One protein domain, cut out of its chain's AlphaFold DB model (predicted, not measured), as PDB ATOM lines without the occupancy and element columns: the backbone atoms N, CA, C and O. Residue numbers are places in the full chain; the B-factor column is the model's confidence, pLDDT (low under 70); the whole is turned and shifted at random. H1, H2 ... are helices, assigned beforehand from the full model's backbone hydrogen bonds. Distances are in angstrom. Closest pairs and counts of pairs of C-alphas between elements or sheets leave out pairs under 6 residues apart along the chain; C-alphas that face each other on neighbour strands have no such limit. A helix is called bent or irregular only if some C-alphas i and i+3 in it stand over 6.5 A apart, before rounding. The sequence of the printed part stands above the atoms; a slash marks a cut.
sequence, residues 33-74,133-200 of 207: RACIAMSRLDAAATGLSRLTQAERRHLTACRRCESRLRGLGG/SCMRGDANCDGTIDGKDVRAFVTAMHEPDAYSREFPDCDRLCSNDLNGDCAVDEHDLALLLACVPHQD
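Overview. This is residues 33 to 74 and 133 to 200 of the 207 residues of an uncharacterized protein of Phycisphaerae bacterium (UniProt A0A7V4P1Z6). The short helix H6 sits in the middle of a group of helices, with the long helix H2 along one side of it and the helical hairpin of H4 and H5 on the other. H7 runs side by side with H4 in the opposite direction, the four-residue H3 lies between H2 and H7, and H1 is set off at the edge, joined to H2 by a loop whose residues 43 to 47 stick out. The printed part has 110 residues with seven named helices, H1 to H7 in order along the chain, and no named strand; the class is all helix. It is compact, with a radius of gyration of the C-alphas of 13.9 A and spans of 39 by 34 by 24 A.

Along the chain. H1, residues 33 to 42, begins at C-alpha 33 (203.528, 201.198, 175.061) and is 14.3 A long; it is irregular, with C-alphas 34 and 37 7.1 A apart. H2, residues 53 to 71, is the longest at 26.9 A and ends at C-alpha 71 (192.678, 186.183, 183.438). After the cut comes H3, residues 133 to 136, neither bent nor irregular, but only just: C-alphas 133 and 136 are 6.2 A apart. H4, residues 147 to 158, is 17.3 A long, H5 is residues 160 to 166, and H6 is residues 172 to 176. H7, residues 186 to 195, is 14.4 A long and ends at C-alpha 195 (196.976, 209.341, 204.631).

Arrangement. H6 is the hub, touching four helices. It touches residues 58 to 62 of H2 alone, the closest C-alphas being those of Cys 62 and Cys 174, 5.6 A apart. With 3 pairs of C-alphas within 8 A each, it only just touches H3 (closest Arg 136 and Ser 175, 5.4 A), H5 (Ser 164 and Arg 172, 7.3 A) and residues 153 to 156 of H4 alone (Ala 156 and Arg 172, 6.4 A). H4 and H5 form a helical hairpin at a steep tilt of 42 degrees, opposite ways; their closest C-alphas are those of Ala 156 and Tyr 163, 5.2 A apart. H4 touches H7 with residues 150 to 153 alone, at a shallow tilt of 9 degrees, opposite ways; the closest C-alphas, of Val 150 and Leu 192, are 7.3 A apart. H1 touches no helix. Each O i to N i+4 pair is within hydrogen-bond range in H2, H5, H6 and H7, against 7 of 8 in H4 and 1 of 6 in H1, where 4 of 7 O i to N i+3 pairs are; H3 is too short for an O i to N i+4 pair.

Size, cuts and confidence. The C-alphas farthest apart, of Gly 73 and Gln 199, are 43.3 A apart. Residues 75 to 132 are not printed, and C-alphas 74 and 133 are 27.4 A apart across the cut. Of the links that are printed whole, none is long. The mean pLDDT of the printed part is 75.9; it is under 70 in residues 33 to 62, 64 to 74, 133 to 135 and 198 to 200.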
ATOM      1  N   ARG A  33     202.217 200.587 174.779       36.34
ATOM      2  CA  ARG A  33     203.528 201.198 175.061       36.34
ATOM      3  C   ARG A  33     203.505 202.254 176.179       36.34
ATOM      4  O   ARG A  33     204.514 202.910 176.408       36.34
ATOM      5  N   ALA A  34     202.407 202.390 176.920       37.34
ATOM      6  CA  ALA A  34     202.337 203.223 178.120       37.34
ATOM      7  C   ALA A  34     203.045 202.592 179.340       37.34
ATOM      8  O   ALA A  34     203.459 203.309 180.241       37.34
ATOM      9  N   CYS A  35     203.345 201.285 179.328       35.69
ATOM     10  CA  CYS A  35     204.230 200.674 180.333       35.69
ATOM     11  C   CYS A  35     205.722 201.057 180.167       35.69
ATOM     12  O   CYS A  35     206.581 200.486 180.837       35.69
ATOM     13  N   ILE A  36     206.088 202.002 179.287       36.31
ATOM     14  CA  ILE A  36     207.495 202.391 179.062       36.31
ATOM     15  C   ILE A  36     208.108 203.119 180.274       36.31
ATOM     16  O   ILE A  36     209.327 203.031 180.465       36.31
ATOM     17  N   ALA A  37     207.305 203.699 181.175       36.94
ATOM     18  CA  ALA A  37     207.809 204.187 182.465       36.94
ATOM     19  C   ALA A  37     208.391 203.049 183.340       36.94
ATOM     20  O   ALA A  37     209.309 203.277 184.131       36.94
ATOM     21  N   MET A  38     207.980 201.793 183.114       41.34
ATOM     22  CA  MET A  38     208.559 200.621 183.775       41.34
ATOM     23  C   MET A  38     209.859 200.110 183.145       41.34
ATOM     24  O   MET A  38     210.530 199.295 183.772       41.34
ATOM     25  N   SER A  39     210.313 200.614 181.992       38.84
ATOM     26  CA  SER A  39     211.627 200.207 181.454       38.84
ATOM     27  C   SER A  39     212.789 200.657 182.358       38.84
ATOM     28  O   SER A  39     213.821 199.990 182.429       38.84
ATOM     29  N   ARG A  40     212.591 201.722 183.154       42.94
ATOM     30  CA  ARG A  40     213.506 202.108 184.243       42.94
ATOM     31  C   ARG A  40     213.408 201.192 185.473       42.94
ATOM     32  O   ARG A  40     214.409 201.034 186.167       42.94
ATOM     33  N   LEU A  41     212.261 200.554 185.718       42.31
ATOM     34  CA  LEU A  41     212.039 199.622 186.833       42.31
ATOM     35  C   LEU A  41     212.433 198.174 186.497       42.31
ATOM     36  O   LEU A  41     212.947 197.485 187.370       42.31
ATOM     37  N   ASP A  42     212.317 197.733 185.242       41.50
ATOM     38  CA  ASP A  42     212.862 196.449 184.780       41.50
ATOM     39  C   ASP A  42     214.392 196.506 184.630       41.50
ATOM     40  O   ASP A  42     215.086 195.555 184.996       41.50
ATOM     41  N   ALA A  43     214.955 197.660 184.243       41.41
ATOM     42  CA  ALA A  43     216.393 197.914 184.388       41.41
ATOM     43  C   ALA A  43     216.842 197.952 185.867       41.41
ATOM     44  O   ALA A  43     218.003 197.676 186.163       41.41
ATOM     45  N   ALA A  44     215.928 198.227 186.806       41.41
ATOM     46  CA  ALA A  44     216.156 198.118 188.247       41.41
ATOM     47  C   ALA A  44     215.791 196.736 188.832       41.41
ATOM     48  O   ALA A  44     216.145 196.454 189.976       41.41
ATOM     49  N   ALA A  45     215.154 195.833 188.076       42.66
ATOM     50  CA  ALA A  45     214.780 194.493 188.543       42.66
ATOM     51  C   ALA A  45     215.991 193.547 188.657       42.66
ATOM     52  O   ALA A  45     215.992 192.634 189.482       42.66
ATOM     53  N   THR A  46     217.089 193.831 187.946       46.66
ATOM     54  CA  THR A  46     218.414 193.252 188.253       46.66
ATOM     55  C   THR A  46     219.006 193.784 189.572       46.66
ATOM     56  O   THR A  46     219.997 193.252 190.064       46.66
ATOM     57  N   GLY A  47     218.359 194.775 190.198       47.22
ATOM     58  CA  GLY A  47     218.681 195.380 191.490       47.22
ATOM     59  C   GLY A  47     217.519 195.367 192.497       47.22
ATOM     60  O   GLY A  47     217.410 196.295 193.297       47.22
ATOM     61  N   LEU A  48     216.675 194.322 192.518       50.66
ATOM     62  CA  LEU A  48     215.592 194.118 193.512       50.66
ATOM     63  C   LEU A  48     216.039 194.246 194.990       50.66
ATOM     64  O   LEU A  48     215.208 194.409 195.889       50.66
ATOM     65  N   SER A  49     217.347 194.179 195.253       54.50
ATOM     66  CA  SER A  49     217.963 194.391 196.567       54.50
ATOM     67  C   SER A  49     217.962 195.850 197.037       54.50
ATOM     68  O   SER A  49     218.095 196.076 198.237       54.50
ATOM     69  N   ARG A  50     217.790 196.833 196.139       56.34
ATOM     70  CA  ARG A  50     217.757 198.269 196.485       56.34
ATOM     71  C   ARG A  50     216.362 198.822 196.750       56.34
ATOM     72  O   ARG A  50     216.258 199.911 197.300       56.34
ATOM     73  N   LEU A  51     215.317 198.082 196.389       50.44
ATOM     74  CA  LEU A  51     213.949 198.495 196.673       50.44
ATOM     75  C   LEU A  51     213.639 198.326 198.162       50.44
ATOM     76  O   LEU A  51     213.951 197.302 198.784       50.44
ATOM     77  N   THR A  52     212.968 199.324 198.716       65.56
ATOM     78  CA  THR A  52     212.332 199.258 200.024       65.56
ATOM     79  C   THR A  52     211.255 198.166 200.035       65.56
ATOM     80  O   THR A  52     210.750 197.702 199.007       65.56
ATOM     81  N   GLN A  53     210.883 197.694 201.226       60.72
ATOM     82  CA  GLN A  53     209.845 196.668 201.353       60.72
ATOM     83  C   GLN A  53     208.475 197.152 200.841       60.72
ATOM     84  O   GLN A  53     207.707 196.332 200.332       60.72
ATOM     85  N   ALA A  54     208.192 198.455 200.931       49.34
ATOM     86  CA  ALA A  54     206.968 199.070 200.424       49.34
ATOM     87  C   ALA A  54     206.895 199.011 198.888       49.34
ATOM     88  O   ALA A  54     205.912 198.506 198.343       49.34
ATOM     89  N   GLU A  55     207.972 199.390 198.195       50.81
ATOM     90  CA  GLU A  55     208.065 199.327 196.727       50.81
ATOM     91  C   GLU A  55     207.893 197.894 196.201       50.81
ATOM     92  O   GLU A  55     207.166 197.651 195.238       50.81
ATOM     93  N   ARG A  56     208.479 196.897 196.882       61.97
ATOM     94  CA  ARG A  56     208.296 195.481 196.510       61.97
ATOM     95  C   ARG A  56     206.849 195.012 196.662       61.97
ATOM     96  O   ARG A  56     206.348 194.272 195.810       61.97
ATOM     97  N   ARG A  57     206.167 195.425 197.734       60.00
ATOM     98  CA  ARG A  57     204.743 195.109 197.934       60.00
ATOM     99  C   ARG A  57     203.886 195.761 196.854       60.00
ATOM    100  O   ARG A  57     202.952 195.128 196.377       60.00
ATOM    101  N   HIS A  58     204.204 196.995 196.467       59.38
ATOM    102  CA  HIS A  58     203.521 197.731 195.401       59.38
ATOM    103  C   HIS A  58     203.654 197.039 194.037       59.38
ATOM    104  O   HIS A  58     202.642 196.668 193.449       59.38
ATOM    105  N   LEU A  59     204.874 196.701 193.608       64.88
ATOM    106  CA  LEU A  59     205.090 195.960 192.356       64.88
ATOM    107  C   LEU A  59     204.370 194.602 192.334       64.88
ATOM    108  O   LEU A  59     203.890 194.160 191.293       64.88
ATOM    109  N   THR A  60     204.271 193.936 193.487       69.25
ATOM    110  CA  THR A  60     203.554 192.656 193.602       69.25
ATOM    111  C   THR A  60     202.038 192.833 193.480       69.25
ATOM    112  O   THR A  60     201.384 191.991 192.866       69.25
ATOM    113  N   ALA A  61     201.477 193.909 194.042       62.69
ATOM    114  CA  ALA A  61     200.054 194.227 193.935       62.69
ATOM    115  C   ALA A  61     199.674 194.612 192.497       62.69
ATOM    116  O   ALA A  61     198.780 193.981 191.937       62.69
ATOM    117  N   CYS A  62     200.435 195.505 191.849       69.38
ATOM    118  CA  CYS A  62     200.205 195.858 190.443       69.38
ATOM    119  C   CYS A  62     200.285 194.634 189.525       69.38
ATOM    120  O   CYS A  62     199.373 194.391 188.739       69.38
ATOM    121  N   ARG A  63     201.311 193.781 189.683       72.56
ATOM    122  CA  ARG A  63     201.418 192.534 188.902       72.56
ATOM    123  C   ARG A  63     200.267 191.563 189.175       72.56
ATOM    124  O   ARG A  63     199.845 190.853 188.264       72.56
ATOM    125  N   ARG A  64     199.741 191.513 190.407       66.81
ATOM    126  CA  ARG A  64     198.552 190.706 190.727       66.81
ATOM    127  C   ARG A  64     197.314 191.245 190.029       66.81
ATOM    128  O   ARG A  64     196.616 190.448 189.403       66.81
ATOM    129  N   CYS A  65     197.071 192.550 190.077       66.00
ATOM    130  CA  CYS A  65     195.933 193.152 189.392       66.00
ATOM    131  C   CYS A  65     196.022 192.988 187.879       66.00
ATOM    132  O   CYS A  65     195.057 192.551 187.256       66.00
ATOM    133  N   GLU A  66     197.204 193.176 187.301       69.56
ATOM    134  CA  GLU A  66     197.444 192.917 185.885       69.56
ATOM    135  C   GLU A  66     197.177 191.446 185.516       69.56
ATOM    136  O   GLU A  66     196.481 191.163 184.541       69.56
ATOM    137  N   SER A  67     197.654 190.488 186.321       65.62
ATOM    138  CA  SER A  67     197.394 189.060 186.084       65.62
ATOM    139  C   SER A  67     195.907 188.702 186.188       65.62
ATOM    140  O   SER A  67     195.411 187.885 185.413       65.62
ATOM    141  N   ARG A  68     195.178 189.350 187.106       63.88
ATOM    142  CA  ARG A  68     193.745 189.135 187.320       63.88
ATOM    143  C   ARG A  68     192.924 189.720 186.176       63.88
ATOM    144  O   ARG A  68     192.028 189.050 185.678       63.88
ATOM    145  N   LEU A  69     193.274 190.917 185.707       57.28
ATOM    146  CA  LEU A  69     192.656 191.546 184.539       57.28
ATOM    147  C   LEU A  69     192.925 190.755 183.253       57.28
ATOM    148  O   LEU A  69     192.015 190.581 182.447       57.28
ATOM    149  N   ARG A  70     194.134 190.200 183.078       69.19
ATOM    150  CA  ARG A  70     194.437 189.284 181.963       69.19
ATOM    151  C   ARG A  70     193.602 188.002 182.041       69.19
ATOM    152  O   ARG A  70     193.009 187.616 181.041       69.19
ATOM    153  N   GLY A  71     193.485 187.392 183.224       63.03
ATOM    154  CA  GLY A  71     192.678 186.183 183.438       63.03
ATOM    155  C   GLY A  71     191.166 186.388 183.273       63.03
ATOM    156  O   GLY A  71     190.453 185.448 182.941       63.03
ATOM    157  N   LEU A  72     190.672 187.615 183.456       60.62
ATOM    158  CA  LEU A  72     189.276 187.989 183.197       60.62
ATOM    159  C   LEU A  72     189.015 188.375 181.730       60.62
ATOM    160  O   LEU A  72     187.920 188.830 181.404       60.62
ATOM    161  N   GLY A  73     189.993 188.175 180.840       48.69
ATOM    162  CA  GLY A  73     189.847 188.453 179.414       48.69
ATOM    163  C   GLY A  73     189.935 189.939 179.084       48.69
ATOM    164  O   GLY A  73     189.113 190.408 178.304       48.69
ATOM    165  N   GLY A  74     190.898 190.642 179.710       46.12
ATOM    166  CA  GLY A  74     191.323 192.032 179.492       46.12
ATOM    167  C   GLY A  74     190.428 192.846 178.568       46.12
ATOM    168  O   GLY A  74     190.401 192.586 177.369       46.12
ATOM    169  N   SER A 133     201.455 202.435 204.387       54.38
ATOM    170  CA  SER A 133     200.684 202.251 203.150       54.38
ATOM    171  C   SER A 133     200.499 203.534 202.345       54.38
ATOM    172  O   SER A 133     200.141 203.466 201.170       54.38
ATOM    173  N   CYS A 134     200.778 204.699 202.935       66.50
ATOM    174  CA  CYS A 134     200.497 205.976 202.286       66.50
ATOM    175  C   CYS A 134     201.302 206.203 201.005       66.50
ATOM    176  O   CYS A 134     200.844 206.931 200.142       66.50
ATOM    177  N   MET A 135     202.415 205.492 200.794       66.06
ATOM    178  CA  MET A 135     203.181 205.549 199.540       66.06
ATOM    179  C   MET A 135     202.358 205.190 198.282       66.06
ATOM    180  O   MET A 135     202.816 205.451 197.179       66.06
ATOM    181  N   ARG A 136     201.174 204.571 198.429       74.56
ATOM    182  CA  ARG A 136     200.229 204.276 197.334       74.56
ATOM    183  C   ARG A 136     199.134 205.332 197.140       74.56
ATOM    184  O   ARG A 136     198.204 205.076 196.397       74.56
ATOM    185  N   GLY A 137     199.212 206.462 197.838       87.25
ATOM    186  CA  GLY A 137     198.227 207.545 197.773       87.25
ATOM    187  C   GLY A 137     198.668 208.766 196.966       87.25
ATOM    188  O   GLY A 137     197.947 209.754 196.965       87.25
ATOM    189  N   ASP A 138     199.838 208.717 196.323       92.88
ATOM    190  CA  ASP A 138     200.322 209.763 195.413       92.88
ATOM    191  C   ASP A 138     199.640 209.587 194.046       92.88
ATOM    192  O   ASP A 138     200.156 208.955 193.118       92.88
ATOM    193  N   ALA A 139     198.398 210.058 193.979       93.94
ATOM    194  CA  ALA A 139     197.505 209.892 192.845       93.94
ATOM    195  C   ALA A 139     197.878 210.806 191.673       93.94
ATOM    196  O   ALA A 139     197.435 210.550 190.553       93.94
ATOM    197  N   ASN A 140     198.654 211.868 191.893       95.00
ATOM    198  CA  ASN A 140     199.157 212.723 190.814       95.00
ATOM    199  C   ASN A 140     200.622 212.415 190.427       95.00
ATOM    200  O   ASN A 140     201.126 212.998 189.462       95.00
ATOM    201  N   CYS A 141     201.263 211.474 191.128       93.25
ATOM    202  CA  CYS A 141     202.654 211.067 190.965       93.25
ATOM    203  C   CYS A 141     203.664 212.228 191.113       93.25
ATOM    204  O   CYS A 141     204.698 212.239 190.433       93.25
ATOM    205  N   ASP A 142     203.383 213.220 191.967       92.00
ATOM    206  CA  ASP A 142     204.256 214.380 192.211       92.00
ATOM    207  C   ASP A 142     205.308 214.143 193.315       92.00
ATOM    208  O   ASP A 142     206.204 214.971 193.523       92.00
ATOM    209  N   GLY A 143     205.266 212.973 193.959       88.69
ATOM    210  CA  GLY A 143     206.171 212.550 195.023       88.69
ATOM    211  C   GLY A 143     205.746 213.018 196.415       88.69
ATOM    212  O   GLY A 143     206.475 212.774 197.385       88.69
ATOM    213  N   THR A 144     204.604 213.692 196.533       89.19
ATOM    214  CA  THR A 144     204.001 214.108 197.799       89.19
ATOM    215  C   THR A 144     202.585 213.555 197.928       89.19
ATOM    216  O   THR A 144     201.998 213.119 196.955       89.19
ATOM    217  N   ILE A 145     202.079 213.467 199.162       90.44
ATOM    218  CA  ILE A 145     200.699 213.037 199.427       90.44
ATOM    219  C   ILE A 145     200.016 214.196 200.133       90.44
ATOM    220  O   ILE A 145     200.261 214.434 201.321       90.44
ATOM    221  N   ASP A 146     199.219 214.944 199.386       91.75
ATOM    222  CA  ASP A 146     198.563 216.169 199.818       91.75
ATOM    223  C   ASP A 146     197.125 216.274 199.266       91.75
ATOM    224  O   ASP A 146     196.534 215.331 198.730       91.75
ATOM    225  N   GLY A 147     196.492 217.436 199.437       91.94
ATOM    226  CA  GLY A 147     195.142 217.672 198.915       91.94
ATOM    227  C   GLY A 147     195.013 217.584 197.383       91.94
ATOM    228  O   GLY A 147     193.895 217.432 196.878       91.94
ATOM    229  N   LYS A 148     196.112 217.678 196.620       94.44
ATOM    230  CA  LYS A 148     196.099 217.528 195.157       94.44
ATOM    231  C   LYS A 148     195.869 216.077 194.753       94.44
ATOM    232  O   LYS A 148     195.179 215.856 193.755       94.44
ATOM    233  N   ASP A 149     196.340 215.118 195.542       95.06
ATOM    234  CA  ASP A 149     196.097 213.695 195.302       95.06
ATOM    235  C   ASP A 149     194.628 213.344 195.418       95.06
ATOM    236  O   ASP A 149     194.102 212.613 194.590       95.06
ATOM    237  N   VAL A 150     193.910 213.949 196.364       95.12
ATOM    238  CA  VAL A 150     192.459 213.744 196.486       95.12
ATOM    239  C   VAL A 150     191.740 214.174 195.206       95.12
ATOM    240  O   VAL A 150     190.850 213.476 194.721       95.12
ATOM    241  N   ARG A 151     192.133 215.307 194.609       95.81
ATOM    242  CA  ARG A 151     191.547 215.768 193.341       95.81
ATOM    243  C   ARG A 151     191.910 214.838 192.178       95.81
ATOM    244  O   ARG A 151     191.043 214.543 191.349       95.81
ATOM    245  N   ALA A 152     193.159 214.386 192.108       96.69
ATOM    246  CA  ALA A 152     193.608 213.444 191.087       96.69
ATOM    247  C   ALA A 152     192.880 212.097 191.216       96.69
ATOM    248  O   ALA A 152     192.359 211.594 190.223       96.69
ATOM    249  N   PHE A 153     192.711 211.591 192.436       96.75
ATOM    250  CA  PHE A 153     191.962 210.378 192.753       96.75
ATOM    251  C   PHE A 153     190.496 210.469 192.310       96.75
ATOM    252  O   PHE A 153     189.979 209.583 191.635       96.75
ATOM    253  N   VAL A 154     189.807 211.570 192.627       97.06
ATOM    254  CA  VAL A 154     188.409 211.783 192.197       97.06
ATOM    255  C   VAL A 154     188.306 211.807 190.666       97.06
ATOM    256  O   VAL A 154     187.356 211.264 190.097       97.06
ATOM    257  N   THR A 155     189.313 212.368 189.989       97.50
ATOM    258  CA  THR A 155     189.413 212.336 188.521       97.50
ATOM    259  C   THR A 155     189.647 210.909 188.021       97.50
ATOM    260  O   THR A 155     188.975 210.479 187.088       97.50
ATOM    261  N   ALA A 156     190.524 210.135 188.668       96.75
ATOM    262  CA  ALA A 156     190.748 208.724 188.360       96.75
ATOM    263  C   ALA A 156     189.459 207.903 188.476       96.75
ATOM    264  O   ALA A 156     189.197 207.059 187.618       96.75
ATOM    265  N   MET A 157     188.655 208.160 189.511       96.62
ATOM    266  CA  MET A 157     187.422 207.437 189.814       96.62
ATOM    267  C   MET A 157     186.289 207.756 188.826       96.62
ATOM    268  O   MET A 157     185.632 206.835 188.340       96.62
ATOM    269  N   HIS A 158     186.068 209.033 188.491       97.12
ATOM    270  CA  HIS A 158     184.936 209.455 187.650       97.12
ATOM    271  C   HIS A 158     185.267 209.641 186.167       97.12
ATOM    272  O   HIS A 158     184.400 209.429 185.320       97.12
ATOM    273  N   GLU A 159     186.500 210.022 185.834       97.44
ATOM    274  CA  GLU A 159     186.929 210.339 184.469       97.44
ATOM    275  C   GLU A 159     188.273 209.659 184.128       97.44
ATOM    276  O   GLU A 159     189.290 210.334 183.943       97.44
ATOM    277  N   PRO A 160     188.311 208.317 183.982       94.69
ATOM    278  CA  PRO A 160     189.562 207.566 183.798       94.69
ATOM    279  C   PRO A 160     190.370 208.003 182.564       94.69
ATOM    280  O   PRO A 160     191.604 208.041 182.590       94.69
ATOM    281  N   ASP A 161     189.672 208.380 181.488       94.56
ATOM    282  CA  ASP A 161     190.286 208.897 180.261       94.56
ATOM    283  C   ASP A 161     190.874 210.304 180.457       94.56
ATOM    284  O   ASP A 161     191.868 210.657 179.822       94.56
ATOM    285  N   ALA A 162     190.266 211.137 181.310       96.25
ATOM    286  CA  ALA A 162     190.818 212.446 181.658       96.25
ATOM    287  C   ALA A 162     192.056 212.283 182.538       96.25
ATOM    288  O   ALA A 162     193.092 212.862 182.222       96.25
ATOM    289  N   TYR A 163     191.979 211.407 183.541       96.44
ATOM    290  CA  TYR A 163     193.101 211.079 184.414       96.44
ATOM    291  C   TYR A 163     194.329 210.615 183.622       96.44
ATOM    292  O   TYR A 163     195.409 211.173 183.777       96.44
ATOM    293  N   SER A 164     194.152 209.682 182.680       94.38
ATOM    294  CA  SER A 164     195.259 209.160 181.858       94.38
ATOM    295  C   SER A 164     195.891 210.218 180.934       94.38
ATOM    296  O   SER A 164     197.018 210.050 180.476       94.38
ATOM    297  N   ARG A 165     195.168 211.305 180.627       96.31
ATOM    298  CA  ARG A 165     195.690 212.442 179.848       96.31
ATOM    299  C   ARG A 165     196.379 213.484 180.725       96.31
ATOM    300  O   ARG A 165     197.337 214.098 180.266       96.31
ATOM    301  N   GLU A 166     195.867 213.713 181.932       96.12
ATOM    302  CA  GLU A 166     196.399 214.699 182.881       96.12
ATOM    303  C   GLU A 166     197.648 214.171 183.605       96.12
ATOM    304  O   GLU A 166     198.594 214.926 183.812       96.12
ATOM    305  N   PHE A 167     197.695 212.864 183.879       95.75
ATOM    306  CA  PHE A 167     198.787 212.179 184.578       95.75
ATOM    307  C   PHE A 167     199.324 210.995 183.748       95.75
ATOM    308  O   PHE A 167     199.185 209.840 184.148       95.75
ATOM    309  N   PRO A 168     199.939 211.244 182.573       92.94
ATOM    310  CA  PRO A 168     200.336 210.187 181.634       92.94
ATOM    311  C   PRO A 168     201.431 209.250 182.166       92.94
ATOM    312  O   PRO A 168     201.577 208.136 181.667       92.94
ATOM    313  N   ASP A 169     202.195 209.696 183.165       88.00
ATOM    314  CA  ASP A 169     203.247 208.907 183.811       88.00
ATOM    315  C   ASP A 169     202.747 208.156 185.060       88.00
ATOM    316  O   ASP A 169     203.516 207.424 185.686       88.00
ATOM    317  N   CYS A 170     201.470 208.327 185.422       90.19
ATOM    318  CA  CYS A 170     200.857 207.762 186.618       90.19
ATOM    319  C   CYS A 170     199.882 206.643 186.228       90.19
ATOM    320  O   CYS A 170     198.928 206.852 185.477       90.19
ATOM    321  N   ASP A 171     200.118 205.426 186.723       92.19
ATOM    322  CA  ASP A 171     199.210 204.311 186.466       92.19
ATOM    323  C   ASP A 171     197.998 204.390 187.401       92.19
ATOM    324  O   ASP A 171     198.130 204.396 188.625       92.19
ATOM    325  N   ARG A 172     196.798 204.423 186.808       92.19
ATOM    326  CA  ARG A 172     195.543 204.614 187.546       92.19
ATOM    327  C   ARG A 172     195.350 203.578 188.650       92.19
ATOM    328  O   ARG A 172     194.894 203.940 189.723       92.19
ATOM    329  N   LEU A 173     195.642 202.305 188.395       90.25
ATOM    330  CA  LEU A 173     195.417 201.253 189.385       90.25
ATOM    331  C   LEU A 173     196.531 201.262 190.425       90.25
ATOM    332  O   LEU A 173     196.257 201.269 191.614       90.25
ATOM    333  N   CYS A 174     197.788 201.335 190.007       87.81
ATOM    334  CA  CYS A 174     198.917 201.329 190.926       87.81
ATOM    335  C   CYS A 174     198.885 202.501 191.914       87.81
ATOM    336  O   CYS A 174     199.179 202.296 193.094       87.81
ATOM    337  N   SER A 175     198.530 203.699 191.448       90.81
ATOM    338  CA  SER A 175     198.551 204.918 192.263       90.81
ATOM    339  C   SER A 175     197.254 205.195 193.024       90.81
ATOM    340  O   SER A 175     197.239 206.099 193.850       90.81
ATOM    341  N   ASN A 176     196.166 204.464 192.748       93.31
ATOM    342  CA  ASN A 176     194.864 204.715 193.381       93.31
ATOM    343  C   ASN A 176     194.208 203.464 194.008       93.31
ATOM    344  O   ASN A 176     193.222 203.617 194.711       93.31
ATOM    345  N   ASP A 177     194.731 202.249 193.821       92.88
ATOM    346  CA  ASP A 177     194.261 201.035 194.519       92.88
ATOM    347  C   ASP A 177     195.047 200.846 195.834       92.88
ATOM    348  O   ASP A 177     196.141 200.254 195.888       92.88
ATOM    349  N   LEU A 178     194.515 201.421 196.915       91.25
ATOM    350  CA  LEU A 178     195.150 201.423 198.232       91.25
ATOM    351  C   LEU A 178     194.839 200.135 199.000       91.25
ATOM    352  O   LEU A 178     195.691 199.673 199.769       91.25
ATOM    353  N   ASN A 179     193.658 199.544 198.796       89.06
ATOM    354  CA  ASN A 179     193.240 198.321 199.480       89.06
ATOM    355  C   ASN A 179     193.749 197.031 198.777       89.06
ATOM    356  O   ASN A 179     193.834 195.971 199.407       89.06
ATOM    357  N   GLY A 180     194.191 197.132 197.518       88.00
ATOM    358  CA  GLY A 180     194.742 196.052 196.700       88.00
ATOM    359  C   GLY A 180     193.700 195.115 196.081       88.00
ATOM    360  O   GLY A 180     194.033 193.951 195.814       88.00
ATOM    361  N   ASP A 181     192.454 195.557 195.914       87.00
ATOM    362  CA  ASP A 181     191.350 194.761 195.371       87.00
ATOM    363  C   ASP A 181     191.191 194.870 193.844       87.00
ATOM    364  O   ASP A 181     190.423 194.100 193.248       87.00
ATOM    365  N   CYS A 182     192.018 195.702 193.204       88.44
ATOM    366  CA  CYS A 182     192.029 196.011 191.779       88.44
ATOM    367  C   CYS A 182     190.833 196.843 191.290       88.44
ATOM    368  O   CYS A 182     190.558 196.864 190.083       88.44
ATOM    369  N   ALA A 183     190.136 197.519 192.197       91.38
ATOM    370  CA  ALA A 183     189.213 198.601 191.908       91.38
ATOM    371  C   ALA A 183     189.828 199.945 192.334       91.38
ATOM    372  O   ALA A 183     190.900 200.008 192.921       91.38
ATOM    373  N   VAL A 184     189.194 201.034 191.903       94.19
ATOM    374  CA  VAL A 184     189.474 202.384 192.405       94.19
ATOM    375  C   VAL A 184     188.114 202.947 192.765       94.19
ATOM    376  O   VAL A 184     187.363 203.337 191.862       94.19
ATOM    377  N   ASP A 185     187.764 202.882 194.045       95.62
ATOM    378  CA  ASP A 185     186.426 203.220 194.535       95.62
ATOM    379  C   ASP A 185     186.439 204.008 195.862       95.62
ATOM    380  O   ASP A 185     187.455 204.577 196.277       95.62
ATOM    381  N   GLU A 186     185.280 204.118 196.523       96.50
ATOM    382  CA  GLU A 186     185.161 204.887 197.764       96.50
ATOM    383  C   GLU A 186     185.955 204.288 198.939       96.50
ATOM    384  O   GLU A 186     186.295 205.020 199.876       96.50
ATOM    385  N   HIS A 187     186.279 202.990 198.910       94.19
ATOM    386  CA  HIS A 187     187.102 202.350 199.938       94.19
ATOM    387  C   HIS A 187     188.544 202.849 199.864       94.19
ATOM    388  O   HIS A 187     189.138 203.171 200.897       94.19
ATOM    389  N   ASP A 188     189.090 202.979 198.657       94.62
ATOM    390  CA  ASP A 188     190.426 203.534 198.444       94.62
ATOM    391  C   ASP A 188     190.479 205.025 198.781       94.62
ATOM    392  O   ASP A 188     191.439 205.482 199.405       94.62
ATOM    393  N   LEU A 189     189.419 205.780 198.468       94.25
ATOM    394  CA  LEU A 189     189.316 207.189 198.856       94.25
ATOM    395  C   LEU A 189     189.348 207.359 200.380       94.25
ATOM    396  O   LEU A 189     190.031 208.248 200.894       94.25
ATOM    397  N   ALA A 190     188.623 206.515 201.118       92.06
ATOM    398  CA  ALA A 190     188.634 206.546 202.578       92.06
ATOM    399  C   ALA A 190     190.043 206.281 203.139       92.06
ATOM    400  O   ALA A 190     190.462 206.942 204.093       92.06
ATOM    401  N   LEU A 191     190.792 205.362 202.520       91.75
ATOM    402  CA  LEU A 191     192.188 205.094 202.872       91.75
ATOM    403  C   LEU A 191     193.113 206.262 202.507       91.75
ATOM    404  O   LEU A 191     193.993 206.603 203.298       91.75
ATOM    405  N   LEU A 192     192.895 206.914 201.362       92.06
ATOM    406  CA  LEU A 192     193.671 208.077 200.936       92.06
ATOM    407  C   LEU A 192     193.498 209.231 201.926       92.06
ATOM    408  O   LEU A 192     194.481 209.812 202.379       92.06
ATOM    409  N   LEU A 193     192.261 209.520 202.336       91.94
ATOM    410  CA  LEU A 193     191.966 210.576 203.308       91.94
ATOM    411  C   LEU A 193     192.596 210.320 204.683       91.94
ATOM    412  O   LEU A 193     192.926 211.274 205.383       91.94
ATOM    413  N   ALA A 194     192.802 209.057 205.066       89.06
ATOM    414  CA  ALA A 194     193.540 208.718 206.282       89.06
ATOM    415  C   ALA A 194     195.051 209.009 206.165       89.06
ATOM    416  O   ALA A 194     195.725 209.168 207.183       89.06
ATOM    417  N   CYS A 195     195.574 209.074 204.938       86.75
ATOM    418  CA  CYS A 195     196.976 209.341 204.631       86.75
ATOM    419  C   CYS A 195     197.289 210.820 204.396       86.75
ATOM    420  O   CYS A 195     198.409 211.244 204.689       86.75
ATOM    421  N   VAL A 196     196.330 211.607 203.897       88.12
ATOM    422  CA  VAL A 196     196.537 213.041 203.673       88.12
ATOM    423  C   VAL A 196     196.688 213.751 205.024       88.12
ATOM    424  O   VAL A 196     195.766 213.728 205.848       88.12
ATOM    425  N   PRO A 197     197.836 214.396 205.297       80.19
ATOM    426  CA  PRO A 197     198.023 215.122 206.538       80.19
ATOM    427  C   PRO A 197     197.004 216.262 206.627       80.19
ATOM    428  O   PRO A 197     196.841 217.069 205.719       80.19
ATOM    429  N   HIS A 198     196.346 216.377 207.781       65.06
ATOM    430  CA  HIS A 198     195.270 217.344 208.042       65.06
ATOM    431  C   HIS A 198     195.667 218.834 207.911       65.06
ATOM    432  O   HIS A 198     194.836 219.709 208.162       65.06
ATOM    433  N   GLN A 199     196.923 219.135 207.570       61.03
ATOM    434  CA  GLN A 199     197.489 220.486 207.550       61.03
ATOM    435  C   GLN A 199     197.105 221.295 206.303       61.03
ATOM    436  O   GLN A 199     197.242 222.517 206.325       61.03
ATOM    437  N   ASP A 200     196.553 220.650 205.272       59.78
ATOM    438  CA  ASP A 200     196.151 221.322 204.028       59.78
ATOM    439  C   ASP A 200     194.702 221.828 204.031       59.78
ATOM    440  O   ASP A 200     194.283 222.540 203.117       59.78
TER     441      ASP A 200